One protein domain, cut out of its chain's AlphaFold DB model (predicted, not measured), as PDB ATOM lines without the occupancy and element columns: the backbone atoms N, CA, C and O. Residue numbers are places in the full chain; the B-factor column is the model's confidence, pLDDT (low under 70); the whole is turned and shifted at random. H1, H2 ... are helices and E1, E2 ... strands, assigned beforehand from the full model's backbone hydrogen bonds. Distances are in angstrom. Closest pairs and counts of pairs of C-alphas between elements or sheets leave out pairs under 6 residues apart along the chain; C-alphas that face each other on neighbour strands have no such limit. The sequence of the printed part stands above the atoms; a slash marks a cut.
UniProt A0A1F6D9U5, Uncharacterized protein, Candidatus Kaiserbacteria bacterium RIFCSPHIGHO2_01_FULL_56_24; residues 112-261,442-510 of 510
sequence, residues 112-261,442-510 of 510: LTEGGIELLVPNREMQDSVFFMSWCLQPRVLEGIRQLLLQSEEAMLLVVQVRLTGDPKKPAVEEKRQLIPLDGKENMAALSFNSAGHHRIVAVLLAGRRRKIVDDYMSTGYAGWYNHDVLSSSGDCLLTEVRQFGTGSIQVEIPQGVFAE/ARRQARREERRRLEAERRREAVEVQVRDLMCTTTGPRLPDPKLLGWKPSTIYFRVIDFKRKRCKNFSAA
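Overview. This is residues 112 to 261 and 442 to 510 of the 510 residues of an uncharacterized protein of Candidatus Kaiserbacteria bacterium RIFCSPHIGHO2_01_FULL_56_24 (UniProt A0A1F6D9U5). Two antiparallel sheets, four strands E4 E3 E6 E7 and three strands E1 E2 E5, stand face to face as a sandwich, with H2 over the outside of the larger sheet and H5 over E2 and E5 of the smaller. H1 packs at one end of the sandwich, and the long helix H3 comes in beside it, its residues 442 to 455 sticking out as an arm. The printed part has 219 residues, with five named helices and seven named strands in the order E1 E2 H1 E3 E4 E5 E6 H2 E7 H3 H4 H5; the class is mixed, helices and strands. The whole is compact, with a radius of gyration of the C-alphas of 19.5 A, but elongated in outline through the arm, spanning 73 by 38 by 34 A.

Arrangement. E1, residues 117 to 120, and E2, residues 130 to 137, form a hairpin, with N 118 and O 136 2.9 A apart, within hydrogen-bond range. The pairing of E2 is staggered: its residues 134 to 137 pair with E1, and its residues 130 to 134 with E5, residues 188 to 192, where N 133 and O 189 are 2.8 A apart. H1, residues 139 to 150, leads by a tight link to E3, residues 154 to 163. E3 and E4, residues 175 to 181, form a hairpin, with N 178 and O 159 2.8 A apart. E3 is also the antiparallel neighbour of E6, residues 197 to 208, with N 160 and O 202 2.8 A apart. E6 and E7, residues 244 to 254, are antiparallel, with N 201 and O 250 2.9 A apart. The twisted sheet E4 E3 E6 E7 and the sheet E1 E2 E5 make a sandwich, two sheets face to face, with their facing parts 8.8 A centre to centre and their strands at 33 degrees. The closest C-alphas of E1 and E7, those of Ile 117 and Gly 248, are 4.5 A apart. H1 is on the larger sheet over E6 and E7, at a height of 9.5 A. H2, residues 210 to 218, is on the opposite face at a height of 8.3 A, along the strands at 10 degrees to E3 on the local plane. H3, residues 442 to 470, touches H1 with residues 459 to 470 alone, at a shallow tilt of 27 degrees, opposite ways; the closest C-alphas are those of Leu 142 and Val 467, 6.4 A apart. H3 and H4, residues 472 to 475, only graze the sheet E1 E2 E5. H5, residues 492 to 503, makes two layers with that sheet, a helix on one face of it, at a height of 9.7 A; the C-alphas of Ala 190 and Phe 494, the closest of E5 and H5, are 7.0 A apart. Every O i to N i+4 pair is within hydrogen-bond range in H2, H3 and H5, and 6 of 8 in H1; H4 is too short for such a pair, and its one O i to N i+3 pair is not within range.

Along the chain. E1 begins at C-alpha 117, (115.171, 134.613, 120.327). E2 is 23.4 A long, H1 16.9 A, E3 28.9 A, E4 19.9 A, E6 34.4 A and E7 28.1 A; E5 and H2 are shorter. H3 runs 41.9 A from C-alpha 442 at (71.843, 150.424, 104.240). After H4, four residues, H5 is 16.7 A long and ends at C-alpha 503, (128.409, 119.317, 95.293).

Size, cuts and confidence. Residues 262 to 441 are not printed, and C-alphas 261 and 442, the two farthest apart, are 74.3 A apart across the cut. Without the residues that stand free, the body spans 56 by 38 by 31 A. The links E3 to E4, H2 to E7 and H4 to H5 are long. The mean pLDDT of the printed part is 86.1; 18 residues are under 70, among them 168 to 173 and 474 to 478.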
ATOM      1  N   LEU A 112     122.831 140.244 124.138       80.44
ATOM      2  CA  LEU A 112     122.581 139.593 122.848       80.44
ATOM      3  C   LEU A 112     121.806 138.278 122.985       80.44
ATOM      4  O   LEU A 112     121.103 137.900 122.054       80.44
ATOM      5  N   THR A 113     121.970 137.548 124.091       77.38
ATOM      6  CA  THR A 113     121.398 136.203 124.273       77.38
ATOM      7  C   THR A 113     120.038 136.195 124.967       77.38
ATOM      8  O   THR A 113     119.251 135.288 124.729       77.38
ATOM      9  N   GLU A 114     119.737 137.179 125.817       74.69
ATOM     10  CA  GLU A 114     118.502 137.197 126.622       74.69
ATOM     11  C   GLU A 114     117.321 137.929 125.966       74.69
ATOM     12  O   GLU A 114     116.280 138.129 126.591       74.69
ATOM     13  N   GLY A 115     117.434 138.317 124.695       78.25
ATOM     14  CA  GLY A 115     116.370 139.032 123.988       78.25
ATOM     15  C   GLY A 115     115.226 138.157 123.478       78.25
ATOM     16  O   GLY A 115     114.464 138.608 122.628       78.25
ATOM     17  N   GLY A 116     115.102 136.918 123.956       86.88
ATOM     18  CA  GLY A 116     113.960 136.045 123.687       86.88
ATOM     19  C   GLY A 116     113.893 135.436 122.283       86.88
ATOM     20  O   GLY A 116     112.824 134.965 121.889       86.88
ATOM     21  N   ILE A 117     115.003 135.420 121.541       91.94
ATOM     22  CA  ILE A 117     115.171 134.613 120.327       91.94
ATOM     23  C   ILE A 117     116.140 133.475 120.640       91.94
ATOM     24  O   ILE A 117     117.287 133.711 121.014       91.94
ATOM     25  N   GLU A 118     115.707 132.242 120.415       91.25
ATOM     26  CA  GLU A 118     116.569 131.069 120.528       91.25
ATOM     27  C   GLU A 118     117.020 130.643 119.133       91.25
ATOM     28  O   GLU A 118     116.202 130.370 118.250       91.25
ATOM     29  N   LEU A 119     118.338 130.622 118.927       90.75
ATOM     30  CA  LEU A 119     118.963 130.184 117.684       90.75
ATOM     31  C   LEU A 119     119.414 128.737 117.810       90.75
ATOM     32  O   LEU A 119     120.110 128.364 118.752       90.75
ATOM     33  N   LEU A 120     119.047 127.935 116.818       88.75
ATOM     34  CA  LEU A 120     119.346 126.517 116.752       88.75
ATOM     35  C   LEU A 120     120.228 126.250 115.534       88.75
ATOM     36  O   LEU A 120     119.863 126.515 114.385       88.75
ATOM     37  N   VAL A 121     121.408 125.704 115.802       85.75
ATOM     38  CA  VAL A 121     122.401 125.299 114.803       85.75
ATOM     39  C   VAL A 121     122.620 123.796 114.979       85.75
ATOM     40  O   VAL A 121     122.580 123.309 116.111       85.75
ATOM     41  N   PRO A 122     122.786 123.012 113.898       77.31
ATOM     42  CA  PRO A 122     122.946 121.574 114.041       77.31
ATOM     43  C   PRO A 122     124.222 121.268 114.837       77.31
ATOM     44  O   PRO A 122     125.302 121.715 114.469       77.31
ATOM     45  N   ASN A 123     124.092 120.472 115.902       64.75
ATOM     46  CA  ASN A 123     125.161 120.109 116.849       64.75
ATOM     47  C   ASN A 123     126.231 119.159 116.259       64.75
ATOM     48  O   ASN A 123     126.890 118.419 116.980       64.75
ATOM     49  N   ARG A 124     126.347 119.088 114.930       61.72
ATOM     50  CA  ARG A 124     127.353 118.265 114.252       61.72
ATOM     51  C   ARG A 124     128.545 119.147 113.927       61.72
ATOM     52  O   ARG A 124     128.347 120.278 113.486       61.72
ATOM     53  N   GLU A 125     129.752 118.608 114.106       69.44
ATOM     54  CA  GLU A 125     130.984 119.195 113.574       69.44
ATOM     55  C   GLU A 125     130.717 119.721 112.165       69.44
ATOM     56  O   GLU A 125     130.167 119.005 111.320       69.44
ATOM     57  N   MET A 126     131.002 121.000 111.934       79.38
ATOM     58  CA  MET A 126     130.640 121.636 110.675       79.38
ATOM     59  C   MET A 126     131.419 120.991 109.537       79.38
ATOM     60  O   MET A 126     132.624 121.184 109.414       79.38
ATOM     61  N   GLN A 127     130.717 120.223 108.706       84.56
ATOM     62  CA  GLN A 127     131.296 119.564 107.532       84.56
ATOM     63  C   GLN A 127     131.332 120.490 106.309       84.56
ATOM     64  O   GLN A 127     132.080 120.240 105.368       84.56
ATOM     65  N   ASP A 128     130.551 121.572 106.341       87.50
ATOM     66  CA  ASP A 128     130.319 122.457 105.208       87.50
ATOM     67  C   ASP A 128     130.432 123.934 105.608       87.50
ATOM     68  O   ASP A 128     130.081 124.330 106.718       87.50
ATOM     69  N   SER A 129     130.831 124.781 104.656       87.50
ATOM     70  CA  SER A 129     130.868 126.245 104.808       87.50
ATOM     71  C   SER A 129     129.487 126.909 104.730       87.50
ATOM     72  O   SER A 129     129.366 128.129 104.848       87.50
ATOM     73  N   VAL A 130     128.443 126.125 104.456       91.19
ATOM     74  CA  VAL A 130     127.048 126.562 104.407       91.19
ATOM     75  C   VAL A 130     126.247 125.652 105.321       91.19
ATOM     76  O   VAL A 130     126.279 124.435 105.160       91.19
ATOM     77  N   PHE A 131     125.483 126.217 106.246       89.25
ATOM     78  CA  PHE A 131     124.585 125.427 107.080       89.25
ATOM     79  C   PHE A 131     123.250 126.122 107.277       89.25
ATOM     80  O   PHE A 131     123.084 127.313 107.010       89.25
ATOM     81  N   PHE A 132     122.280 125.338 107.724       91.06
ATOM     82  CA  PHE A 132     120.944 125.820 108.010       91.06
ATOM     83  C   PHE A 132     120.838 126.124 109.500       91.06
ATOM     84  O   PHE A 132     121.252 125.332 110.342       91.06
ATOM     85  N   MET A 133     120.303 127.293 109.803       91.88
ATOM     86  CA  MET A 133     119.957 127.744 111.140       91.88
ATOM     87  C   MET A 133     118.440 127.756 111.231       91.88
ATOM     88  O   MET A 133     117.782 128.209 110.294       91.88
ATOM     89  N   SER A 134     117.893 127.308 112.349       91.38
ATOM     90  CA  SER A 134     116.497 127.544 112.705       91.38
ATOM     91  C   SER A 134     116.410 128.471 113.913       91.38
ATOM     92  O   SER A 134     117.400 128.705 114.610       91.38
ATOM     93  N   TRP A 135     115.238 129.053 114.133       91.81
ATOM     94  CA  TRP A 135     114.980 129.875 115.312       91.81
ATOM     95  C   TRP A 135     113.575 129.652 115.843       91.81
ATOM     96  O   TRP A 135     112.668 129.213 115.128       91.81
ATOM     97  N   CYS A 136     113.404 130.004 117.105       91.31
ATOM     98  CA  CYS A 136     112.109 130.123 117.739       91.31
ATOM     99  C   CYS A 136     112.115 131.308 118.706       91.31
ATOM    100  O   CYS A 136     113.166 131.859 119.043       91.31
ATOM    101  N   LEU A 137     110.923 131.735 119.102       92.25
ATOM    102  CA  LEU A 137     110.710 132.916 119.921       92.25
ATOM    103  C   LEU A 137     110.115 132.536 121.272       92.25
ATOM    104  O   LEU A 137     109.217 131.693 121.374       92.25
ATOM    105  N   GLN A 138     110.604 133.205 122.310       91.00
ATOM    106  CA  GLN A 138     110.078 133.070 123.658       91.00
ATOM    107  C   GLN A 138     108.730 133.796 123.803       91.00
ATOM    108  O   GLN A 138     108.488 134.806 123.131       91.00
ATOM    109  N   PRO A 139     107.861 133.353 124.733       88.94
ATOM    110  CA  PRO A 139     106.519 133.916 124.918       88.94
ATOM    111  C   PRO A 139     106.496 135.437 125.121       88.94
ATOM    112  O   PRO A 139     105.606 136.116 124.617       88.94
ATOM    113  N   ARG A 140     107.508 135.987 125.808       88.19
ATOM    114  CA  ARG A 140     107.624 137.427 126.088       88.19
ATOM    115  C   ARG A 140     107.702 138.279 124.815       88.19
ATOM    116  O   ARG A 140     107.133 139.363 124.779       88.19
ATOM    117  N   VAL A 141     108.397 137.798 123.785       90.50
ATOM    118  CA  VAL A 141     108.610 138.528 122.521       90.50
ATOM    119  C   VAL A 141     107.412 138.366 121.581       90.50
ATOM    120  O   VAL A 141     107.075 139.278 120.826       90.50
ATOM    121  N   LEU A 142     106.732 137.219 121.658       89.00
ATOM    122  CA  LEU A 142     105.576 136.899 120.821       89.00
ATOM    123  C   LEU A 142     104.408 137.868 121.017       89.00
ATOM    124  O   LEU A 142     103.748 138.208 120.037       89.00
ATOM    125  N   GLU A 143     104.172 138.347 122.240       88.00
ATOM    126  CA  GLU A 143     103.097 139.313 122.497       88.00
ATOM    127  C   GLU A 143     103.354 140.649 121.778       88.00
ATOM    128  O   GLU A 143     102.449 141.204 121.155       88.00
ATOM    129  N   GLY A 144     104.610 141.111 121.750       87.00
ATOM    130  CA  GLY A 144     105.002 142.288 120.970       87.00
ATOM    131  C   GLY A 144     104.776 142.091 119.468       87.00
ATOM    132  O   GLY A 144     104.187 142.945 118.807       87.00
ATOM    133  N   ILE A 145     105.157 140.929 118.926       88.56
ATOM    134  CA  ILE A 145     104.930 140.591 117.508       88.56
ATOM    135  C   ILE A 145     103.442 140.548 117.178       88.56
ATOM    136  O   ILE A 145     103.026 141.074 116.146       88.56
ATOM    137  N   ARG A 146     102.629 139.943 118.049       89.50
ATOM    138  CA  ARG A 146     101.179 139.861 117.863       89.50
ATOM    139  C   ARG A 146     100.579 141.253 117.699       89.50
ATOM    140  O   ARG A 146      99.803 141.476 116.772       89.50
ATOM    141  N   GLN A 147     100.970 142.198 118.551       88.38
ATOM    142  CA  GLN A 147     100.490 143.577 118.487       88.38
ATOM    143  C   GLN A 147     100.937 144.286 117.199       88.38
ATOM    144  O   GLN A 147     100.111 144.911 116.532       88.38
ATOM    145  N   LEU A 148     102.198 144.119 116.792       87.75
ATOM    146  CA  LEU A 148     102.740 144.703 115.557       87.75
ATOM    147  C   LEU A 148     102.032 144.180 114.296       87.75
ATOM    148  O   LEU A 148     101.603 144.957 113.439       87.75
ATOM    149  N   LEU A 149     101.831 142.862 114.208       85.94
ATOM    150  CA  LEU A 149     101.146 142.234 113.075       85.94
ATOM    151  C   LEU A 149      99.672 142.657 112.987       85.94
ATOM    152  O   LEU A 149      99.140 142.830 111.885       85.94
ATOM    153  N   LEU A 150      99.007 142.881 114.127       86.31
ATOM    154  CA  LEU A 150      97.649 143.435 114.168       86.31
ATOM    155  C   LEU A 150      97.601 144.891 113.683       86.31
ATOM    156  O   LEU A 150      96.641 145.274 113.012       86.31
ATOM    157  N   GLN A 151      98.649 145.678 113.936       87.56
ATOM    158  CA  GLN A 151      98.789 147.058 113.452       87.56
ATOM    159  C   GLN A 151      99.171 147.157 111.964       87.56
ATOM    160  O   GLN A 151      99.147 148.245 111.391       87.56
ATOM    161  N   SER A 152      99.393 146.028 111.282       79.31
ATOM    162  CA  SER A 152      99.852 145.972 109.880       79.31
ATOM    163  C   SER A 152     101.296 146.423 109.687       79.31
ATOM    164  O   SER A 152     101.666 146.829 108.585       79.31
ATOM    165  N   GLU A 153     102.111 146.341 110.735       85.50
ATOM    166  CA  GLU A 153     103.556 146.463 110.599       85.50
ATOM    167  C   GLU A 153     104.168 145.109 110.241       85.50
ATOM    168  O   GLU A 153     103.680 144.054 110.656       85.50
ATOM    169  N   GLU A 154     105.234 145.132 109.443       88.19
ATOM    170  CA  GLU A 154     105.968 143.918 109.113       88.19
ATOM    171  C   GLU A 154     107.030 143.661 110.183       88.19
ATOM    172  O   GLU A 154     107.761 144.568 110.592       88.19
ATOM    173  N   ALA A 155     107.121 142.405 110.614       90.94
ATOM    174  CA  ALA A 155     108.163 141.930 111.509       90.94
ATOM    175  C   ALA A 155     109.194 141.126 110.705       90.94
ATOM    176  O   ALA A 155     108.844 140.222 109.939       90.94
ATOM    177  N   MET A 156     110.472 141.465 110.869       93.69
ATOM    178  CA  MET A 156     111.580 140.830 110.153       93.69
ATOM    179  C   MET A 156     112.677 140.416 111.116       93.69
ATOM    180  O   MET A 156     112.958 141.103 112.093       93.69
ATOM    181  N   LEU A 157     113.325 139.305 110.798       94.81
ATOM    182  CA  LEU A 157     114.524 138.841 111.465       94.81
ATOM    183  C   LEU A 157     115.744 139.284 110.658       94.81
ATOM    184  O   LEU A 157     115.969 138.820 109.539       94.81
ATOM    185  N   LEU A 158     116.534 140.184 111.227       96.31
ATOM    186  CA  LEU A 158     117.858 140.516 110.729       96.31
ATOM    187  C   LEU A 158     118.866 139.549 111.343       96.31
ATOM    188  O   LEU A 158     119.075 139.538 112.550       96.31
ATOM    189  N   VAL A 159     119.508 138.753 110.500       96.06
ATOM    190  CA  VAL A 159     120.597 137.861 110.886       96.06
ATOM    191  C   VAL A 159     121.909 138.498 110.472       96.06
ATOM    192  O   VAL A 159     122.149 138.724 109.285       96.06
ATOM    193  N   VAL A 160     122.767 138.744 111.449       95.12
ATOM    194  CA  VAL A 160     124.098 139.313 111.284       95.12
ATOM    195  C   VAL A 160     125.135 138.238 111.594       95.12
ATOM    196  O   VAL A 160     125.140 137.661 112.677       95.12
ATOM    197  N   GLN A 161     126.002 137.949 110.631       94.38
ATOM    198  CA  GLN A 161     127.141 137.045 110.760       94.38
ATOM    199  C   GLN A 161     128.403 137.893 110.854       94.38
ATOM    200  O   GLN A 161     128.681 138.665 109.936       94.38
ATOM    201  N   VAL A 162     129.157 137.732 111.935       92.56
ATOM    202  CA  VAL A 162     130.392 138.480 112.177       92.56
ATOM    203  C   VAL A 162     131.527 137.525 112.493       92.56
ATOM    204  O   VAL A 162     131.406 136.690 113.391       92.56
ATOM    205  N   ARG A 163     132.655 137.678 111.797       91.19
ATOM    206  CA  ARG A 163     133.892 136.981 112.159       91.19
ATOM    207  C   ARG A 163     134.527 137.655 113.372       91.19
ATOM    208  O   ARG A 163     134.879 138.833 113.310       91.19
ATOM    209  N   LEU A 164     134.714 136.898 114.447       87.25
ATOM    210  CA  LEU A 164     135.392 137.378 115.644       87.25
ATOM    211  C   LEU A 164     136.903 137.332 115.423       87.25
ATOM    212  O   LEU A 164     137.487 136.278 115.160       87.25
ATOM    213  N   THR A 165     137.550 138.484 115.545       80.31
ATOM    214  CA  THR A 165     138.998 138.564 115.705       80.31
ATOM    215  C   THR A 165     139.328 138.341 117.175       80.31
ATOM    216  O   THR A 165     138.782 139.017 118.038       80.31
ATOM    217  N   GLY A 166     140.247 137.420 117.484       70.75
ATOM    218  CA  GLY A 166     140.734 137.222 118.860       70.75
ATOM    219  C   GLY A 166     141.444 138.450 119.457       70.75
ATOM    220  O   GLY A 166     141.794 138.447 120.630       70.75
ATOM    221  N   ASP A 167     141.649 139.499 118.655       71.19
ATOM    222  CA  ASP A 167     142.158 140.796 119.079       71.19
ATOM    223  C   ASP A 167     140.990 141.790 119.253       71.19
ATOM    224  O   ASP A 167     140.376 142.172 118.249       71.19
ATOM    225  N   PRO A 168     140.694 142.245 120.487       62.94
ATOM    226  CA  PRO A 168     139.609 143.187 120.762       62.94
ATOM    227  C   PRO A 168     139.860 144.591 120.193       62.94
ATOM    228  O   PRO A 168     138.935 145.396 120.140       62.94
ATOM    229  N   LYS A 169     141.096 144.913 119.782       63.62
ATOM    230  CA  LYS A 169     141.436 146.212 119.179       63.62
ATOM    231  C   LYS A 169     141.205 146.247 117.674       63.62
ATOM    232  O   LYS A 169     141.214 147.330 117.090       63.62
ATOM    233  N   LYS A 170     141.033 145.089 117.035       69.00
ATOM    234  CA  LYS A 170     140.760 145.019 115.602       69.00
ATOM    235  C   LYS A 170     139.253 144.976 115.386       69.00
ATOM    236  O   LYS A 170     138.589 144.157 116.019       69.00
ATOM    237  N   PRO A 171     138.710 145.840 114.513       67.44
ATOM    238  CA  PRO A 171     137.310 145.748 114.153       67.44
ATOM    239  C   PRO A 171     137.051 144.398 113.487       67.44
ATOM    240  O   PRO A 171     137.920 143.840 112.808       67.44
ATOM    241  N   ALA A 172     135.836 143.899 113.669       63.91
ATOM    242  CA  ALA A 172     135.351 142.743 112.963       63.91
ATOM    243  C   ALA A 172     135.541 142.942 111.457       63.91
ATOM    244  O   ALA A 172     135.115 143.936 110.870       63.91
ATOM    245  N   VAL A 173     136.239 141.990 110.844       68.75
ATOM    246  CA  VAL A 173     136.761 142.142 109.480       68.75
ATOM    247  C   VAL A 173     135.679 141.887 108.434       68.75
ATOM    248  O   VAL A 173     135.728 142.438 107.337       68.75
ATOM    249  N   GLU A 174     134.706 141.038 108.758       81.06
ATOM    250  CA  GLU A 174     133.682 140.605 107.817       81.06
ATOM    251  C   GLU A 174     132.331 140.524 108.525       81.06
ATOM    252  O   GLU A 174     132.122 139.678 109.400       81.06
ATOM    253  N   GLU A 175     131.422 141.410 108.123       88.88
ATOM    254  CA  GLU A 175     130.015 141.384 108.500       88.88
ATOM    255  C   GLU A 175     129.174 140.987 107.283       88.88
ATOM    256  O   GLU A 175     129.341 141.519 106.183       88.88
ATOM    257  N   LYS A 176     128.236 140.059 107.474       91.94
ATOM    258  CA  LYS A 176     127.205 139.737 106.485       91.94
ATOM    259  C   LYS A 176     125.835 139.779 107.119       91.94
ATOM    260  O   LYS A 176     125.613 139.193 108.173       91.94
ATOM    261  N   ARG A 177     124.894 140.384 106.406       94.50
ATOM    262  CA  ARG A 177     123.509 140.518 106.844       94.50
ATOM    263  C   ARG A 177     122.569 139.757 105.935       94.50
ATOM    264  O   ARG A 177     122.750 139.715 104.717       94.50
ATOM    265  N   GLN A 178     121.544 139.182 106.540       94.62
ATOM    266  CA  GLN A 178     120.410 138.601 105.850       94.62
ATOM    267  C   GLN A 178     119.135 139.048 106.547       94.62
ATOM    268  O   GLN A 178     119.007 138.909 107.757       94.62
ATOM    269  N   LEU A 179     118.187 139.562 105.770       94.44
ATOM    270  CA  LEU A 179     116.873 139.935 106.269       94.44
ATOM    271  C   LEU A 179     115.869 138.852 105.883       94.44
ATOM    272  O   LEU A 179     115.765 138.488 104.708       94.44
ATOM    273  N   ILE A 180     115.155 138.331 106.872       92.50
ATOM    274  CA  ILE A 180     114.216 137.226 106.718       92.50
ATOM    275  C   ILE A 180     112.852 137.702 107.209       92.50
ATOM    276  O   ILE A 180     112.738 138.137 108.355       92.50
ATOM    277  N   PRO A 181     111.805 137.648 106.381       90.81
ATOM    278  CA  PRO A 181     110.481 138.030 106.829       90.81
ATOM    279  C   PRO A 181     109.887 136.926 107.723       90.81
ATOM    280  O   PRO A 181     110.060 135.736 107.459       90.81
ATOM    281  N   LEU A 182     109.196 137.316 108.799       87.88
ATOM    282  CA  LEU A 182     108.550 136.371 109.727       87.88
ATOM    283  C   LEU A 182     107.178 135.881 109.232       87.88
ATOM    284  O   LEU A 182     106.496 135.136 109.932       87.88
ATOM    285  N   ASP A 183     106.749 136.327 108.050       76.50
ATOM    286  CA  ASP A 183     105.527 135.880 107.368       76.50
ATOM    287  C   ASP A 183     105.645 134.454 106.804       76.50
ATOM    288  O   ASP A 183     104.640 133.779 106.568       76.50
ATOM    289  N   GLY A 184     106.875 133.970 106.627       68.12
ATOM    290  CA  GLY A 184     107.162 132.616 106.198       68.12
ATOM    291  C   GLY A 184     106.876 131.597 107.299       68.12
ATOM    292  O   GLY A 184     107.295 131.751 108.438       68.12
ATOM    293  N   LYS A 185     106.256 130.469 106.933       68.19
ATOM    294  CA  LYS A 185     106.130 129.289 107.821       68.19
ATOM    295  C   LYS A 185     107.481 128.636 108.154       68.19
ATOM    296  O   LYS A 185     107.572 127.714 108.971       68.19
ATOM    297  N   GLU A 186     108.527 129.066 107.465       77.31
ATOM    298  CA  GLU A 186     109.861 128.494 107.489       77.31
ATOM    299  C   GLU A 186     110.738 129.317 108.432       77.31
ATOM    300  O   GLU A 186     111.388 130.273 108.022       77.31
ATOM    301  N   ASN A 187     110.775 128.919 109.706       87.06
ATOM    302  CA  ASN A 187     111.685 129.480 110.712       87.06
ATOM    303  C   ASN A 187     113.112 128.936 110.503       87.06
ATOM    304  O   ASN A 187     113.684 128.306 111.394       87.06
ATOM    305  N   MET A 188     113.626 129.048 109.276       89.06
ATOM    306  CA  MET A 188     114.921 128.524 108.857       89.06
ATOM    307  C   MET A 188     115.616 129.481 107.884       89.06
ATOM    308  O   MET A 188     114.979 130.118 107.050       89.06
ATOM    309  N   ALA A 189     116.941 129.556 107.964       91.88
ATOM    310  CA  ALA A 189     117.789 130.325 107.066       91.88
ATOM    311  C   ALA A 189     119.043 129.542 106.704       91.88
ATOM    312  O   ALA A 189     119.556 128.766 107.503       91.88
ATOM    313  N   ALA A 190     119.549 129.771 105.497       92.62
ATOM    314  CA  ALA A 190     120.830 129.241 105.062       92.62
ATOM    315  C   ALA A 190     121.915 130.300 105.271       92.62
ATOM    316  O   ALA A 190     121.885 131.353 104.635       92.62
ATOM    317  N   LEU A 191     122.881 130.005 106.134       93.12
ATOM    318  CA  LEU A 191     124.028 130.862 106.407       93.12
ATOM    319  C   LEU A 191     125.232 130.362 105.620       93.12
ATOM    320  O   LEU A 191     125.463 129.160 105.526       93.12
ATOM    321  N   SER A 192     125.983 131.286 105.024       92.06
ATOM    322  CA  SER A 192     127.106 130.977 104.140       92.06
ATOM    323  C   SER A 192     128.339 131.736 104.600       92.06
ATOM    324  O   SER A 192     128.413 132.965 104.483       92.06
ATOM    325  N   PHE A 193     129.318 130.986 105.089       91.50
ATOM    326  CA  PHE A 193     130.577 131.496 105.605       91.50
ATOM    327  C   PHE A 193     131.589 131.595 104.469       91.50
ATOM    328  O   PHE A 193     131.599 130.779 103.544       91.50
ATOM    329  N   ASN A 194     132.420 132.633 104.534       89.00
ATOM    330  CA  ASN A 194     133.529 132.840 103.603       89.00
ATOM    331  C   ASN A 194     134.886 132.624 104.268       89.00
ATOM    332  O   ASN A 194     135.891 132.608 103.576       89.00
ATOM    333  N   SER A 195     134.956 132.523 105.587       90.75
ATOM    334  CA  SER A 195     136.219 132.540 106.313       90.75
ATOM    335  C   SER A 195     136.177 131.548 107.468       90.75
ATOM    336  O   SER A 195     135.118 131.283 108.036       90.75
ATOM    337  N   ALA A 196     137.332 130.968 107.791       91.31
ATOM    338  CA  ALA A 196     137.486 130.050 108.915       91.31
ATOM    339  C   ALA A 196     137.671 130.804 110.245       91.31
ATOM    340  O   ALA A 196     138.061 131.981 110.261       91.31
ATOM    341  N   GLY A 197     137.438 130.104 111.355       91.00
ATOM    342  CA  GLY A 197     137.598 130.601 112.722       91.00
ATOM    343  C   GLY A 197     136.271 130.774 113.458       91.00
ATOM    344  O   GLY A 197     135.258 130.183 113.082       91.00
ATOM    345  N   HIS A 198     136.280 131.587 114.513       91.31
ATOM    346  CA  HIS A 198     135.094 131.850 115.323       91.31
ATOM    347  C   HIS A 198     134.213 132.918 114.680       91.31
ATOM    348  O   HIS A 198     134.655 134.030 114.384       91.31
ATOM    349  N   HIS A 199     132.942 132.586 114.505       92.06
ATOM    350  CA  HIS A 199     131.915 133.506 114.047       92.06
ATOM    351  C   HIS A 199     130.843 133.650 115.111       92.06
ATOM    352  O   HIS A 199     130.499 132.700 115.816       92.06
ATOM    353  N   ARG A 200     130.278 134.848 115.196       92.50
ATOM    354  CA  ARG A 200     129.073 135.111 115.964       92.50
ATOM    355  C   ARG A 200     127.929 135.375 115.009       92.50
ATOM    356  O   ARG A 200     128.045 136.174 114.084       92.50
ATOM    357  N   ILE A 201     126.826 134.694 115.262       94.12
ATOM    358  CA  ILE A 201     125.564 134.931 114.586       94.12
ATOM    359  C   ILE A 201     124.678 135.644 115.588       94.12
ATOM    360  O   ILE A 201     124.438 135.124 116.677       94.12
ATOM    361  N   VAL A 202     124.216 136.831 115.226       94.38
ATOM    362  CA  VAL A 202     123.258 137.608 116.007       94.38
ATOM    363  C   VAL A 202     121.981 137.714 115.198       94.38
ATOM    364  O   VAL A 202     122.009 138.092 114.031       94.38
ATOM    365  N   ALA A 203     120.861 137.371 115.809       95.31
ATOM    366  CA  ALA A 203     119.546 137.578 115.248       95.31
ATOM    367  C   ALA A 203     118.863 138.717 115.995       95.31
ATOM    368  O   ALA A 203     118.871 138.758 117.224       95.31
ATOM    369  N   VAL A 204     118.282 139.642 115.241       94.75
ATOM    370  CA  VAL A 204     117.616 140.833 115.754       94.75
ATOM    371  C   VAL A 204     116.237 140.913 115.131       94.75
ATOM    372  O   VAL A 204     116.088 140.847 113.912       94.75
ATOM    373  N   LEU A 205     115.223 141.062 115.968       94.12
ATOM    374  CA  LEU A 205     113.858 141.271 115.523       94.12
ATOM    375  C   LEU A 205     113.584 142.760 115.323       94.12
ATOM    376  O   LEU A 205     113.692 143.556 116.258       94.12
ATOM    377  N   LEU A 206     113.212 143.106 114.093       93.62
ATOM    378  CA  LEU A 206     112.968 144.464 113.624       93.62
ATOM    379  C   LEU A 206     111.504 144.639 113.225       93.62
ATOM    380  O   LEU A 206     110.894 143.736 112.646       93.62
ATOM    381  N   ALA A 207     110.951 145.812 113.534       91.25
ATOM    382  CA  ALA A 207     109.579 146.193 113.216       91.25
ATOM    383  C   ALA A 207     109.572 147.423 112.316       91.25
ATOM    384  O   ALA A 207     110.367 148.350 112.498       91.25
ATOM    385  N   GLY A 208     108.650 147.443 111.357       90.38
ATOM    386  CA  GLY A 208     108.361 148.630 110.566       90.38
ATOM    387  C   GLY A 208     108.070 148.324 109.104       90.38
ATOM    388  O   GLY A 208     107.687 147.223 108.718       90.38
ATOM    389  N   ARG A 209     108.231 149.340 108.251       90.56
ATOM    390  CA  ARG A 209     107.992 149.204 106.809       90.56
ATOM    391  C   ARG A 209     109.174 148.511 106.139       90.56
ATOM    392  O   ARG A 209     110.288 149.026 106.205       90.56
ATOM    393  N   ARG A 210     108.913 147.445 105.375       90.25
ATOM    394  CA  ARG A 210     109.924 146.661 104.641       90.25
ATOM    395  C   ARG A 210     110.995 147.472 103.945       90.25
ATOM    396  O   ARG A 210     112.172 147.215 104.141       90.25
ATOM    397  N   ARG A 211     110.578 148.434 103.117       92.12
ATOM    398  CA  ARG A 211     111.509 149.256 102.334       92.12
ATOM    399  C   ARG A 211     112.487 149.985 103.243       92.12
ATOM    400  O   ARG A 211     113.678 149.888 103.026       92.12
ATOM    401  N   LYS A 212     111.978 150.588 104.319       92.06
ATOM    402  CA  LYS A 212     112.807 151.294 105.290       92.06
ATOM    403  C   LYS A 212     113.776 150.351 106.007       92.06
ATOM    404  O   LYS A 212     114.945 150.670 106.102       92.06
ATOM    405  N   ILE A 213     113.329 149.170 106.438       92.44
ATOM    406  CA  ILE A 213     114.219 148.179 107.073       92.44
ATOM    407  C   ILE A 213     115.319 147.724 106.096       92.44
ATOM    408  O   ILE A 213     116.481 147.604 106.468       92.44
ATOM    409  N   VAL A 214     114.970 147.472 104.834       93.75
ATOM    410  CA  VAL A 214     115.948 147.092 103.807       93.75
ATOM    411  C   VAL A 214     116.938 148.231 103.552       93.75
ATOM    412  O   VAL A 214     118.139 147.982 103.511       93.75
ATOM    413  N   ASP A 215     116.458 149.462 103.420       92.06
ATOM    414  CA  ASP A 215     117.311 150.624 103.171       92.06
ATOM    415  C   ASP A 215     118.235 150.901 104.368       92.06
ATOM    416  O   ASP A 215     119.439 151.066 104.180       92.06
ATOM    417  N   ASP A 216     117.715 150.845 105.594       91.12
ATOM    418  CA  ASP A 216     118.479 151.104 106.816       91.12
ATOM    419  C   ASP A 216     119.512 149.987 107.081       91.12
ATOM    420  O   ASP A 216     120.651 150.265 107.432       91.12
ATOM    421  N   TYR A 217     119.181 148.705 106.886       92.88
ATOM    422  CA  TYR A 217     120.056 147.612 107.355       92.88
ATOM    423  C   TYR A 217     120.771 146.825 106.256       92.88
ATOM    424  O   TYR A 217     121.782 146.178 106.542       92.88
ATOM    425  N   MET A 218     120.280 146.861 105.015       94.81
ATOM    426  CA  MET A 218     120.835 146.093 103.890       94.81
ATOM    427  C   MET A 218     121.511 146.969 102.833       94.81
ATOM    428  O   MET A 218     122.156 146.423 101.932       94.81
ATOM    429  N   SER A 219     121.388 148.300 102.912       92.12
ATOM    430  CA  SER A 219     122.083 149.188 101.983       92.12
ATOM    431  C   SER A 219     123.597 149.103 102.182       92.12
ATOM    432  O   SER A 219     124.117 149.093 103.300       92.12
ATOM    433  N   THR A 220     124.307 148.991 101.061       89.12
ATOM    434  CA  THR A 220     125.770 148.926 101.028       89.12
ATOM    435  C   THR A 220     126.312 150.115 100.257       89.12
ATOM    436  O   THR A 220     125.738 150.527  99.245       89.12
ATOM    437  N   GLY A 221     127.404 150.686 100.753       86.06
ATOM    438  CA  GLY A 221     128.114 151.774 100.102       86.06
ATOM    439  C   GLY A 221     128.961 151.289  98.924       86.06
ATOM    440  O   GLY A 221     129.054 150.096  98.626       86.06
ATOM    441  N   TYR A 222     129.649 152.227  98.271       74.81
ATOM    442  CA  TYR A 222     130.504 151.945  97.109       74.81
ATOM    443  C   TYR A 222     131.616 150.921  97.403       74.81
ATOM    444  O   TYR A 222     131.972 150.116  96.547       74.81
ATOM    445  N   ALA A 223     132.123 150.914  98.637       77.50
ATOM    446  CA  ALA A 223     133.165 149.998  99.097       77.50
ATOM    447  C   ALA A 223     132.634 148.622  99.558       77.50
ATOM    448  O   ALA A 223     133.416 147.784  99.994       77.50
ATOM    449  N   GLY A 224     131.323 148.368  99.461       80.69
ATOM    450  CA  GLY A 224     130.704 147.092  99.840       80.69
ATOM    451  C   GLY A 224     130.414 146.921 101.335       80.69
ATOM    452  O   GLY A 224     129.800 145.924 101.706       80.69
ATOM    453  N   TRP A 225     130.801 147.888 102.169       84.31
ATOM    454  CA  TRP A 225     130.411 147.974 103.579       84.31
ATOM    455  C   TRP A 225     128.949 148.388 103.718       84.31
ATOM    456  O   TRP A 225     128.420 149.103 102.862       84.31
ATOM    457  N   TYR A 226     128.297 147.947 104.790       89.44
ATOM    458  CA  TYR A 226     126.952 148.409 105.116       89.44
ATOM    459  C   TYR A 226     126.983 149.868 105.574       89.44
ATOM    460  O   TYR A 226     127.929 150.292 106.227       89.44
ATOM    461  N   ASN A 227     125.953 150.638 105.220       87.00
ATOM    462  CA  ASN A 227     125.912 152.068 105.549       87.00
ATOM    463  C   ASN A 227     125.603 152.343 107.029       87.00
ATOM    464  O   ASN A 227     125.937 153.411 107.531       87.00
ATOM    465  N   HIS A 228     124.957 151.397 107.705       87.56
ATOM    466  CA  HIS A 228     124.590 151.499 109.113       87.56
ATOM    467  C   HIS A 228     125.219 150.354 109.878       87.56
ATOM    468  O   HIS A 228     125.091 149.211 109.447       87.56
ATOM    469  N   ASP A 229     125.839 150.625 111.016       85.94
ATOM    470  CA  ASP A 229     126.354 149.580 111.890       85.94
ATOM    471  C   ASP A 229     125.216 149.010 112.751       85.94
ATOM    472  O   ASP A 229     124.338 149.734 113.220       85.94
ATOM    473  N   VAL A 230     125.201 147.692 112.939       88.50
ATOM    474  CA  VAL A 230     124.203 147.007 113.787       88.50
ATOM    475  C   VAL A 230     124.846 146.529 115.079       88.50
ATOM    476  O   VAL A 230     124.243 146.589 116.150       88.50
ATOM    477  N   LEU A 231     126.091 146.074 114.975       87.25
ATOM    478  CA  LEU A 231     126.889 145.584 116.082       87.25
ATOM    479  C   LEU A 231     128.055 146.535 116.346       87.25
ATOM    480  O   LEU A 231     128.450 147.316 115.483       87.25
ATOM    481  N   SER A 232     128.620 146.454 117.547       82.06
ATOM    482  CA  SER A 232     129.910 147.080 117.839       82.06
ATOM    483  C   SER A 232     131.006 146.578 116.898       82.06
ATOM    484  O   SER A 232     130.925 145.475 116.356       82.06
ATOM    485  N   SER A 233     132.094 147.339 116.796       78.44
ATOM    486  CA  SER A 233     133.310 146.904 116.100       78.44
ATOM    487  C   SER A 233     133.846 145.564 116.622       78.44
ATOM    488  O   SER A 233     134.402 144.795 115.850       78.44
ATOM    489  N   SER A 234     133.641 145.246 117.901       74.88
ATOM    490  CA  SER A 234     133.983 143.959 118.525       74.88
ATOM    491  C   SER A 234     132.942 142.849 118.302       74.88
ATOM    492  O   SER A 234     133.186 141.696 118.661       74.88
ATOM    493  N   GLY A 235     131.773 143.163 117.735       79.38
ATOM    494  CA  GLY A 235     130.697 142.209 117.457       79.38
ATOM    495  C   GLY A 235     130.035 141.619 118.706       79.38
ATOM    496  O   GLY A 235     129.464 140.533 118.651       79.38
ATOM    497  N   ASP A 236     130.159 142.268 119.861       78.75
ATOM    498  CA  ASP A 236     129.762 141.746 121.176       78.75
ATOM    499  C   ASP A 236     128.511 142.378 121.774       78.75
ATOM    500  O   ASP A 236     128.012 141.899 122.787       78.75
ATOM    501  N   CYS A 237     127.960 143.392 121.122       79.75
ATOM    502  CA  CYS A 237     126.726 144.042 121.534       79.75
ATOM    503  C   CYS A 237     126.055 144.730 120.342       79.75
ATOM    504  O   CYS A 237     126.700 145.021 119.332       79.75
ATOM    505  N   LEU A 238     124.778 145.061 120.508       82.31
ATOM    506  CA  LEU A 238     124.002 145.834 119.541       82.31
ATOM    507  C   LEU A 238     124.184 147.330 119.772       82.31
ATOM    508  O   LEU A 238     124.318 147.780 120.912       82.31
ATOM    509  N   LEU A 239     124.190 148.096 118.685       80.69
ATOM    510  CA  LEU A 239     124.194 149.550 118.771       80.69
ATOM    511  C   LEU A 239     122.813 150.056 119.187       80.69
ATOM    512  O   LEU A 239     121.780 149.539 118.769       80.69
ATOM    513  N   THR A 240     122.792 151.095 120.017       64.19
ATOM    514  CA  THR A 240     121.566 151.611 120.647       64.19
ATOM    515  C   THR A 240     120.587 152.271 119.684       64.19
ATOM    516  O   THR A 240     119.449 152.540 120.051       64.19
ATOM    517  N   GLU A 241     121.011 152.531 118.450       74.12
ATOM    518  CA  GLU A 241     120.169 153.094 117.390       74.12
ATOM    519  C   GLU A 241     119.271 152.038 116.727       74.12
ATOM    520  O   GLU A 241     118.294 152.381 116.054       74.12
ATOM    521  N   VAL A 242     119.558 150.749 116.940       77.31
ATOM    522  CA  VAL A 242     118.795 149.647 116.357       77.31
ATOM    523  C   VAL A 242     117.466 149.499 117.097       77.31
ATOM    524  O   VAL A 242     117.406 149.059 118.247       77.31
ATOM    525  N   ARG A 243     116.367 149.851 116.423       79.31
ATOM    526  CA  ARG A 243     115.002 149.665 116.941       79.31
ATOM    527  C   ARG A 243     114.632 148.185 116.920       79.31
ATOM    528  O   ARG A 243     114.159 147.675 115.906       79.31
ATOM    529  N   GLN A 244     114.841 147.520 118.047       83.31
ATOM    530  CA  GLN A 244     114.618 146.089 118.207       83.31
ATOM    531  C   GLN A 244     113.674 145.777 119.362       83.31
ATOM    532  O   GLN A 244     113.584 146.528 120.329       83.31
ATOM    533  N   PHE A 245     113.020 144.624 119.280       86.44
ATOM    534  CA  PHE A 245     112.158 144.108 120.349       86.44
ATOM    535  C   PHE A 245     112.497 142.666 120.752       86.44
ATOM    536  O   PHE A 245     111.875 142.113 121.656       86.44
ATOM    537  N   GLY A 246     113.500 142.066 120.110       88.69
ATOM    538  CA  GLY A 246     114.058 140.783 120.509       88.69
ATOM    539  C   GLY A 246     115.425 140.543 119.883       88.69
ATOM    540  O   GLY A 246     115.725 141.063 118.805       88.69
ATOM    541  N   THR A 247     116.256 139.773 120.577       92.56
ATOM    542  CA  THR A 247     117.628 139.441 120.178       92.56
ATOM    543  C   THR A 247     117.961 138.002 120.560       92.56
ATOM    544  O   THR A 247     117.391 137.437 121.495       92.56
ATOM    545  N   GLY A 248     118.865 137.395 119.805       92.62
ATOM    546  CA  GLY A 248     119.452 136.098 120.112       92.62
ATOM    547  C   GLY A 248     120.847 136.030 119.519       92.62
ATOM    548  O   GLY A 248     121.118 136.656 118.492       92.62
ATOM    549  N   SER A 249     121.750 135.270 120.131       92.94
ATOM    550  CA  SER A 249     123.061 135.043 119.534       92.94
ATOM    551  C   SER A 249     123.589 133.649 119.801       92.94
ATOM    552  O   SER A 249     123.287 133.035 120.821       92.94
ATOM    553  N   ILE A 250     124.389 133.160 118.862       91.81
ATOM    554  CA  ILE A 250     125.106 131.898 118.974       91.81
ATOM    555  C   ILE A 250     126.504 132.067 118.387       91.81
ATOM    556  O   ILE A 250     126.710 132.802 117.417       91.81
ATOM    557  N   GLN A 251     127.482 131.412 119.002       91.56
ATOM    558  CA  GLN A 251     128.841 131.351 118.483       91.56
ATOM    559  C   GLN A 251     129.059 130.019 117.793       91.56
ATOM    560  O   GLN A 251     128.599 128.979 118.263       91.56
ATOM    561  N   VAL A 252     129.757 130.072 116.672       91.50
ATOM    562  CA  VAL A 252     130.042 128.912 115.849       91.50
ATOM    563  C   VAL A 252     131.495 128.927 115.409       91.50
ATOM    564  O   VAL A 252     132.037 129.973 115.053       91.50
ATOM    565  N   GLU A 253     132.133 127.765 115.430       92.06
ATOM    566  CA  GLU A 253     133.491 127.593 114.929       92.06
ATOM    567  C   GLU A 253     133.450 126.940 113.551       92.06
ATOM    568  O   GLU A 253     132.835 125.889 113.362       92.06
ATOM    569  N   ILE A 254     134.084 127.594 112.577       92.06
ATOM    570  CA  ILE A 254     134.152 127.123 111.197       92.06
ATOM    571  C   ILE A 254     135.572 126.609 110.933       92.06
ATOM    572  O   ILE A 254     136.499 127.426 110.844       92.06
ATOM    573  N   PRO A 255     135.772 125.287 110.782       92.50
ATOM    574  CA  PRO A 255     137.097 124.739 110.545       92.50
ATOM    575  C   PRO A 255     137.597 125.100 109.145       92.50
ATOM    576  O   PRO A 255     136.826 125.250 108.203       92.50
ATOM    577  N   GLN A 256     138.912 125.214 108.960       91.44
ATOM    578  CA  GLN A 256     139.475 125.587 107.656       91.44
ATOM    579  C   GLN A 256     139.195 124.542 106.559       91.44
ATOM    580  O   GLN A 256     139.038 124.903 105.394       91.44
ATOM    581  N   GLY A 257     139.063 123.263 106.932       91.69
ATOM    582  CA  GLY A 257     138.852 122.147 106.000       91.69
ATOM    583  C   GLY A 257     137.503 122.133 105.264       91.69
ATOM    584  O   GLY A 257     137.342 121.360 104.316       91.69
ATOM    585  N   VAL A 258     136.535 122.978 105.650       92.25
ATOM    586  CA  VAL A 258     135.240 123.055 104.941       92.25
ATOM    587  C   VAL A 258     135.302 123.881 103.658       92.25
ATOM    588  O   VAL A 258     134.382 123.824 102.841       92.25
ATOM    589  N   PHE A 259     136.370 124.657 103.472       94.56
ATOM    590  CA  PHE A 259     136.554 125.502 102.299       94.56
ATOM    591  C   PHE A 259     137.311 124.762 101.192       94.56
ATOM    592  O   PHE A 259     138.156 123.909 101.450       94.56
ATOM    593  N   ALA A 260     137.004 125.102  99.941       92.81
ATOM    594  CA  ALA A 260     137.760 124.658  98.780       92.81
ATOM    595  C   ALA A 260     139.121 125.355  98.713       92.81
ATOM    596  O   ALA A 260     139.229 126.567  98.939       92.81
ATOM    597  N   GLU A 261     140.136 124.609  98.291       91.69
ATOM    598  CA  GLU A 261     141.405 125.188  97.872       91.69
ATOM    599  C   GLU A 261     141.227 125.957  96.559       91.69
ATOM    600  O   GLU A 261     140.531 125.522  95.638       91.69
ATOM    601  N   ALA A 442      71.808 151.043 102.916       91.75
ATOM    602  CA  ALA A 442      71.843 150.424 104.240       91.75
ATOM    603  C   ALA A 442      72.327 148.965 104.170       91.75
ATOM    604  O   ALA A 442      73.269 148.584 104.863       91.75
ATOM    605  N   ARG A 443      71.785 148.154 103.246       92.44
ATOM    606  CA  ARG A 443      72.256 146.770 103.027       92.44
ATOM    607  C   ARG A 443      73.714 146.709 102.573       92.44
ATOM    608  O   ARG A 443      74.445 145.803 102.964       92.44
ATOM    609  N   ARG A 444      74.157 147.651 101.736       93.06
ATOM    610  CA  ARG A 444      75.546 147.714 101.262       93.06
ATOM    611  C   ARG A 444      76.506 148.122 102.379       93.06
ATOM    612  O   ARG A 444      77.613 147.591 102.417       93.06
ATOM    613  N   GLN A 445      76.103 149.029 103.268       93.81
ATOM    614  CA  GLN A 445      76.865 149.397 104.463       93.81
ATOM    615  C   GLN A 445      76.952 148.220 105.437       93.81
ATOM    616  O   GLN A 445      78.064 147.814 105.757       93.81
ATOM    617  N   ALA A 446      75.826 147.575 105.761       93.62
ATOM    618  CA  ALA A 446      75.799 146.390 106.621       93.62
ATOM    619  C   ALA A 446      76.703 145.263 106.087       93.62
ATOM    620  O   ALA A 446      77.558 144.764 106.809       93.62
ATOM    621  N   ARG A 447      76.626 144.937 104.785       93.75
ATOM    622  CA  ARG A 447      77.519 143.938 104.161       93.75
ATOM    623  C   ARG A 447      78.993 144.348 104.175       93.75
ATOM    624  O   ARG A 447      79.863 143.484 104.209       93.75
ATOM    625  N   ARG A 448      79.302 145.647 104.081       93.25
ATOM    626  CA  ARG A 448      80.686 146.144 104.170       93.25
ATOM    627  C   ARG A 448      81.215 146.028 105.594       93.25
ATOM    628  O   ARG A 448      82.362 145.638 105.764       93.25
ATOM    629  N   GLU A 449      80.400 146.350 106.589       94.94
ATOM    630  CA  GLU A 449      80.755 146.204 108.001       94.94
ATOM    631  C   GLU A 449      80.922 144.737 108.388       94.94
ATOM    632  O   GLU A 449      81.926 144.387 109.000       94.94
ATOM    633  N   GLU A 450      80.009 143.870 107.955       95.00
ATOM    634  CA  GLU A 450      80.099 142.424 108.158       95.00
ATOM    635  C   GLU A 450      81.359 141.844 107.504       95.00
ATOM    636  O   GLU A 450      82.119 141.137 108.158       95.00
ATOM    637  N   ARG A 451      81.667 142.220 106.251       94.06
ATOM    638  CA  ARG A 451      82.930 141.828 105.602       94.06
ATOM    639  C   ARG A 451      84.151 142.323 106.365       94.06
ATOM    640  O   ARG A 451      85.075 141.545 106.552       94.06
ATOM    641  N   ARG A 452      84.154 143.571 106.845       93.19
ATOM    642  CA  ARG A 452      85.264 144.111 107.650       93.19
ATOM    643  C   ARG A 452      85.440 143.361 108.967       93.19
ATOM    644  O   ARG A 452      86.576 143.127 109.364       93.19
ATOM    645  N   ARG A 453      84.346 142.977 109.632       94.12
ATOM    646  CA  ARG A 453      84.388 142.158 110.854       94.12
ATOM    647  C   ARG A 453      84.959 140.772 110.561       94.12
ATOM    648  O   ARG A 453      85.943 140.399 111.187       94.12
ATOM    649  N   LEU A 454      84.434 140.085 109.545       94.62
ATOM    650  CA  LEU A 454      84.915 138.764 109.128       94.62
ATOM    651  C   LEU A 454      86.383 138.791 108.673       94.62
ATOM    652  O   LEU A 454      87.147 137.883 108.979       94.62
ATOM    653  N   GLU A 455      86.805 139.829 107.948       92.38
ATOM    654  CA  GLU A 455      88.204 140.017 107.548       92.38
ATOM    655  C   GLU A 455      89.109 140.278 108.759       92.38
ATOM    656  O   GLU A 455      90.206 139.726 108.827       92.38
ATOM    657  N   ALA A 456      88.656 141.076 109.732       90.06
ATOM    658  CA  ALA A 456      89.400 141.331 110.962       90.06
ATOM    659  C   ALA A 456      89.530 140.073 111.836       90.06
ATOM    660  O   ALA A 456      90.605 139.830 112.381       90.06
ATOM    661  N   GLU A 457      88.476 139.260 111.940       92.62
ATOM    662  CA  GLU A 457      88.493 137.971 112.644       92.62
ATOM    663  C   GLU A 457      89.441 136.982 111.969       92.62
ATOM    664  O   GLU A 457      90.383 136.517 112.609       92.62
ATOM    665  N   ARG A 458      89.305 136.764 110.653       92.31
ATOM    666  CA  ARG A 458      90.228 135.906 109.886       92.31
ATOM    667  C   ARG A 458      91.674 136.358 110.015       92.31
ATOM    668  O   ARG A 458      92.583 135.534 110.078       92.31
ATOM    669  N   ARG A 459      91.908 137.671 110.044       89.75
ATOM    670  CA  ARG A 459      93.247 138.226 110.237       89.75
ATOM    671  C   ARG A 459      93.779 137.937 111.639       89.75
ATOM    672  O   ARG A 459      94.942 137.573 111.757       89.75
ATOM    673  N   ARG A 460      92.960 138.080 112.685       90.44
ATOM    674  CA  ARG A 460      93.349 137.730 114.062       90.44
ATOM    675  C   ARG A 460      93.696 136.248 114.176       90.44
ATOM    676  O   ARG A 460      94.764 135.934 114.685       90.44
ATOM    677  N   GLU A 461      92.860 135.373 113.626       91.69
ATOM    678  CA  GLU A 461      93.113 133.928 113.590       91.69
ATOM    679  C   GLU A 461      94.403 133.594 112.829       91.69
ATOM    680  O   GLU A 461      95.233 132.827 113.313       91.69
ATOM    681  N   ALA A 462      94.621 134.211 111.662       88.94
ATOM    682  CA  ALA A 462      95.840 134.012 110.882       88.94
ATOM    683  C   ALA A 462      97.099 134.454 111.647       88.94
ATOM    684  O   ALA A 462      98.098 133.733 111.645       88.94
ATOM    685  N   VAL A 463      97.040 135.601 112.335       89.25
ATOM    686  CA  VAL A 463      98.135 136.093 113.185       89.25
ATOM    687  C   VAL A 463      98.373 135.148 114.363       89.25
ATOM    688  O   VAL A 463      99.519 134.848 114.670       89.25
ATOM    689  N   GLU A 464      97.329 134.627 115.006       89.44
ATOM    690  CA  GLU A 464      97.482 133.679 116.115       89.44
ATOM    691  C   GLU A 464      98.134 132.365 115.688       89.44
ATOM    692  O   GLU A 464      99.014 131.865 116.391       89.44
ATOM    693  N   VAL A 465      97.750 131.824 114.530       88.50
ATOM    694  CA  VAL A 465      98.395 130.635 113.958       88.50
ATOM    695  C   VAL A 465      99.868 130.921 113.663       88.50
ATOM    696  O   VAL A 465     100.731 130.133 114.039       88.50
ATOM    697  N   GLN A 466     100.171 132.073 113.061       86.38
ATOM    698  CA  GLN A 466     101.542 132.475 112.753       86.38
ATOM    699  C   GLN A 466     102.403 132.637 114.017       86.38
ATOM    700  O   GLN A 466     103.518 132.130 114.079       86.38
ATOM    701  N   VAL A 467     101.882 133.305 115.050       88.06
ATOM    702  CA  VAL A 467     102.568 133.502 116.338       88.06
ATOM    703  C   VAL A 467     102.791 132.160 117.044       88.06
ATOM    704  O   VAL A 467     103.869 131.921 117.588       88.06
ATOM    705  N   ARG A 468     101.815 131.246 116.989       87.44
ATOM    706  CA  ARG A 468     101.939 129.893 117.552       87.44
ATOM    707  C   ARG A 468     103.034 129.075 116.865       87.44
ATOM    708  O   ARG A 468     103.750 128.343 117.547       87.44
ATOM    709  N   ASP A 469     103.183 129.219 115.550       84.81
ATOM    710  CA  ASP A 469     104.221 128.547 114.760       84.81
ATOM    711  C   ASP A 469     105.639 129.085 115.041       84.81
ATOM    712  O   ASP A 469     106.622 128.415 114.713       84.81
ATOM    713  N   LEU A 470     105.765 130.276 115.638       87.19
ATOM    714  CA  LEU A 470     107.040 130.891 116.024       87.19
ATOM    715  C   LEU A 470     107.498 130.509 117.443       87.19
ATOM    716  O   LEU A 470     108.657 130.737 117.784       87.19
ATOM    717  N   MET A 471     106.621 129.938 118.271       87.56
ATOM    718  CA  MET A 471     106.894 129.651 119.682       87.56
ATOM    719  C   MET A 471     107.823 128.440 119.872       87.56
ATOM    720  O   MET A 471     107.646 127.395 119.240       87.56
ATOM    721  N   CYS A 472     108.796 128.556 120.783       81.50
ATOM    722  CA  CYS A 472     109.770 127.488 121.059       81.50
ATOM    723  C   CYS A 472     109.145 126.189 121.600       81.50
ATOM    724  O   CYS A 472     109.589 125.094 121.263       81.50
ATOM    725  N   THR A 473     108.088 126.283 122.411       70.12
ATOM    726  CA  THR A 473     107.495 125.124 123.103       70.12
ATOM    727  C   THR A 473     106.616 124.249 122.213       70.12
ATOM    728  O   THR A 473     106.507 123.051 122.449       70.12
ATOM    729  N   THR A 474     105.972 124.823 121.197       59.31
ATOM    730  CA  THR A 474     105.023 124.114 120.323       59.31
ATOM    731  C   THR A 474     105.709 123.388 119.177       59.31
ATOM    732  O   THR A 474     105.160 122.430 118.640       59.31
ATOM    733  N   THR A 475     106.900 123.837 118.783       52.66
ATOM    734  CA  THR A 475     107.570 123.356 117.571       52.66
ATOM    735  C   THR A 475     108.780 122.464 117.838       52.66
ATOM    736  O   THR A 475     109.279 121.847 116.894       52.66
ATOM    737  N   GLY A 476     109.216 122.343 119.100       48.69
ATOM    738  CA  GLY A 476     110.440 121.634 119.475       48.69
ATOM    739  C   GLY A 476     111.678 122.206 118.769       48.69
ATOM    740  O   GLY A 476     111.582 123.179 118.014       48.69
ATOM    741  N   PRO A 477     112.870 121.620 118.961       50.97
ATOM    742  CA  PRO A 477     114.005 121.978 118.130       50.97
ATOM    743  C   PRO A 477     113.701 121.547 116.691       50.97
ATOM    744  O   PRO A 477     113.815 120.369 116.346       50.97
ATOM    745  N   ARG A 478     113.295 122.498 115.835       66.94
ATOM    746  CA  ARG A 478     113.202 122.266 114.390       66.94
ATOM    747  C   ARG A 478     114.609 121.949 113.917       66.94
ATOM    748  O   ARG A 478     115.411 122.865 113.731       66.94
ATOM    749  N   LEU A 479     114.908 120.660 113.759       73.88
ATOM    750  CA  LEU A 479     116.147 120.213 113.142       73.88
ATOM    751  C   LEU A 479     116.309 121.013 111.846       73.88
ATOM    752  O   LEU A 479     115.383 121.014 111.027       73.88
ATOM    753  N   PRO A 480     117.424 121.739 111.673       76.00
ATOM    754  CA  PRO A 480     117.632 122.576 110.507       76.00
ATOM    755  C   PRO A 480     117.991 121.699 109.300       76.00
ATOM    756  O   PRO A 480     119.120 121.680 108.813       76.00
ATOM    757  N   ASP A 481     117.014 120.911 108.855       82.50
ATOM    758  CA  ASP A 481     117.111 119.984 107.739       82.50
ATOM    759  C   ASP A 481     116.104 120.385 106.646       82.50
ATOM    760  O   ASP A 481     114.890 120.210 106.810       82.50
ATOM    761  N   PRO A 482     116.587 120.878 105.492       83.19
ATOM    762  CA  PRO A 482     115.755 121.193 104.334       83.19
ATOM    763  C   PRO A 482     114.905 120.022 103.833       83.19
ATOM    764  O   PRO A 482     113.908 120.245 103.147       83.19
ATOM    765  N   LYS A 483     115.279 118.773 104.140       85.06
ATOM    766  CA  LYS A 483     114.505 117.587 103.744       85.06
ATOM    767  C   LYS A 483     113.164 117.501 104.463       85.06
ATOM    768  O   LYS A 483     112.216 116.983 103.877       85.06
ATOM    769  N   LEU A 484     113.088 118.021 105.690       83.56
ATOM    770  CA  LEU A 484     111.863 118.054 106.492       83.56
ATOM    771  C   LEU A 484     110.891 119.141 106.012       83.56
ATOM    772  O   LEU A 484     109.707 119.110 106.344       83.56
ATOM    773  N   LEU A 485     111.361 120.092 105.200       82.12
ATOM    774  CA  LEU A 485     110.508 121.111 104.605       82.12
ATOM    775  C   LEU A 485     109.656 120.495 103.487       82.12
ATOM    776  O   LEU A 485     110.183 119.927 102.529       82.12
ATOM    777  N   GLY A 486     108.331 120.644 103.569       81.50
ATOM    778  CA  GLY A 486     107.418 120.210 102.505       81.50
ATOM    779  C   GLY A 486     107.755 120.849 101.148       81.50
ATOM    780  O   GLY A 486     108.320 121.940 101.087       81.50
ATOM    781  N   TRP A 487     107.418 120.182 100.042       83.19
ATOM    782  CA  TRP A 487     107.645 120.717  98.693       83.19
ATOM    783  C   TRP A 487     106.729 121.917  98.425       83.19
ATOM    784  O   TRP A 487     105.525 121.756  98.236       83.19
ATOM    785  N   LYS A 488     107.300 123.126  98.431       85.19
ATOM    786  CA  LYS A 488     106.608 124.394  98.169       85.19
ATOM    787  C   LYS A 488     107.543 125.343  97.420       85.19
ATOM    788  O   LYS A 488     108.753 125.236  97.598       85.19
ATOM    789  N   PRO A 489     107.026 126.314  96.647       85.56
ATOM    790  CA  PRO A 489     107.865 127.303  95.970       85.56
ATOM    791  C   PRO A 489     108.850 128.038  96.898       85.56
ATOM    792  O   PRO A 489     109.988 128.276  96.504       85.56
ATOM    793  N   SER A 490     108.450 128.323  98.142       77.50
ATOM    794  CA  SER A 490     109.304 128.934  99.173       77.50
ATOM    795  C   SER A 490     110.473 128.040  99.607       77.50
ATOM    796  O   SER A 490     111.581 128.533  99.811       77.50
ATOM    797  N   THR A 491     110.276 126.716  99.637       84.44
ATOM    798  CA  THR A 491     111.285 125.753 100.110       84.44
ATOM    799  C   THR A 491     112.281 125.321  99.035       84.44
ATOM    800  O   THR A 491     113.320 124.736  99.355       84.44
ATOM    801  N   ILE A 492     112.010 125.621  97.756       89.25
ATOM    802  CA  ILE A 492     112.898 125.277  96.630       89.25
ATOM    803  C   ILE A 492     114.292 125.872  96.847       89.25
ATOM    804  O   ILE A 492     115.289 125.192  96.617       89.25
ATOM    805  N   TYR A 493     114.371 127.107  97.346       90.00
ATOM    806  CA  TYR A 493     115.639 127.775  97.623       90.00
ATOM    807  C   TYR A 493     116.525 126.974  98.590       90.00
ATOM    808  O   TYR A 493     117.694 126.724  98.288       90.00
ATOM    809  N   PHE A 494     115.965 126.490  99.704       90.56
ATOM    810  CA  PHE A 494     116.705 125.689 100.687       90.56
ATOM    811  C   PHE A 494     117.199 124.365 100.101       90.56
ATOM    812  O   PHE A 494     118.332 123.962 100.356       90.56
ATOM    813  N   ARG A 495     116.390 123.718  99.255       90.56
ATOM    814  CA  ARG A 495     116.767 122.475  98.564       90.56
ATOM    815  C   ARG A 495     117.879 122.697  97.543       90.56
ATOM    816  O   ARG A 495     118.803 121.893  97.469       90.56
ATOM    817  N   VAL A 496     117.820 123.792  96.783       91.69
ATOM    818  CA  VAL A 496     118.881 124.175  95.838       91.69
ATOM    819  C   VAL A 496     120.182 124.459  96.582       91.69
ATOM    820  O   VAL A 496     121.243 124.022  96.138       91.69
ATOM    821  N   ILE A 497     120.118 125.139  97.729       91.62
ATOM    822  CA  ILE A 497     121.299 125.362  98.568       91.62
ATOM    823  C   ILE A 497     121.843 124.054  99.127       91.62
ATOM    824  O   ILE A 497     123.049 123.841  99.051       91.62
ATOM    825  N   ASP A 498     120.993 123.167  99.643       91.69
ATOM    826  CA  ASP A 498     121.430 121.869 100.169       91.69
ATOM    827  C   ASP A 498     122.087 121.013  99.080       91.69
ATOM    828  O   ASP A 498     123.132 120.403  99.300       91.69
ATOM    829  N   PHE A 499     121.518 121.015  97.871       91.88
ATOM    830  CA  PHE A 499     122.114 120.354  96.716       91.88
ATOM    831  C   PHE A 499     123.469 120.965  96.350       91.88
ATOM    832  O   PHE A 499     124.439 120.237  96.139       91.88
ATOM    833  N   LYS A 500     123.548 122.299  96.302       90.62
ATOM    834  CA  LYS A 500     124.781 123.016  95.980       90.62
ATOM    835  C   LYS A 500     125.873 122.729  97.005       90.62
ATOM    836  O   LYS A 500     126.986 122.417  96.604       90.62
ATOM    837  N   ARG A 501     125.538 122.764  98.295       89.19
ATOM    838  CA  ARG A 501     126.439 122.447  99.409       89.19
ATOM    839  C   ARG A 501     127.065 121.060  99.262       89.19
ATOM    840  O   ARG A 501     128.270 120.921  99.380       89.19
ATOM    841  N   LYS A 502     126.264 120.048  98.907       90.31
ATOM    842  CA  LYS A 502     126.743 118.666  98.700       90.31
ATOM    843  C   LYS A 502     127.683 118.494  97.508       90.31
ATOM    844  O   LYS A 502     128.357 117.474  97.412       90.31
ATOM    845  N   ARG A 503     127.654 119.419  96.549       91.38
ATOM    846  CA  ARG A 503     128.409 119.317  95.293       91.38
ATOM    847  C   ARG A 503     129.592 120.267  95.221       91.38
ATOM    848  O   ARG A 503     130.523 119.970  94.485       91.38
ATOM    849  N   CYS A 504     129.525 121.396  95.917       92.00
ATOM    850  CA  CYS A 504     130.439 122.510  95.742       92.00
ATOM    851  C   CYS A 504     130.748 123.166  97.080       92.00
ATOM    852  O   CYS A 504     129.837 123.576  97.804       92.00
ATOM    853  N   LYS A 505     132.038 123.338  97.353       92.38
ATOM    854  CA  LYS A 505     132.540 124.048  98.529       92.38
ATOM    855  C   LYS A 505     132.739 125.537  98.230       92.38
ATOM    856  O   LYS A 505     132.995 125.932  97.086       92.38
ATOM    857  N   ASN A 506     132.615 126.385  99.255       91.94
ATOM    858  CA  ASN A 506     132.974 127.801  99.130       91.94
ATOM    859  C   ASN A 506     134.498 127.960  99.145       91.94
ATOM    860  O   ASN A 506     135.185 127.240  99.865       91.94
ATOM    861  N   PHE A 507     135.026 128.947  98.427       90.62
ATOM    862  CA  PHE A 507     136.419 129.364  98.598       90.62
ATOM    863  C   PHE A 507     136.559 130.225  99.850       90.62
ATOM    864  O   PHE A 507     135.684 131.044 100.140       90.62
ATOM    865  N   SER A 508     137.682 130.093 100.556       86.06
ATOM    866  CA  SER A 508     137.988 131.001 101.655       86.06
ATOM    867  C   SER A 508     138.332 132.407 101.133       86.06
ATOM    868  O   SER A 508     139.099 132.588 100.176       86.06
ATOM    869  N   ALA A 509     137.769 133.432 101.766       73.81
ATOM    870  CA  ALA A 509     138.306 134.782 101.747       73.81
ATOM    871  C   ALA A 509     139.650 134.707 102.485       73.81
ATOM    872  O   ALA A 509     139.683 134.388 103.674       73.81
ATOM    873  N   ALA A 510     140.738 134.846 101.724       54.50
ATOM    874  CA  ALA A 510     142.093 134.818 102.261       54.50
ATOM    875  C   ALA A 510     142.412 136.176 102.878       54.50
ATOM    876  O   ALA A 510     141.983 137.177 102.257       54.50
TER     877      ALA A 510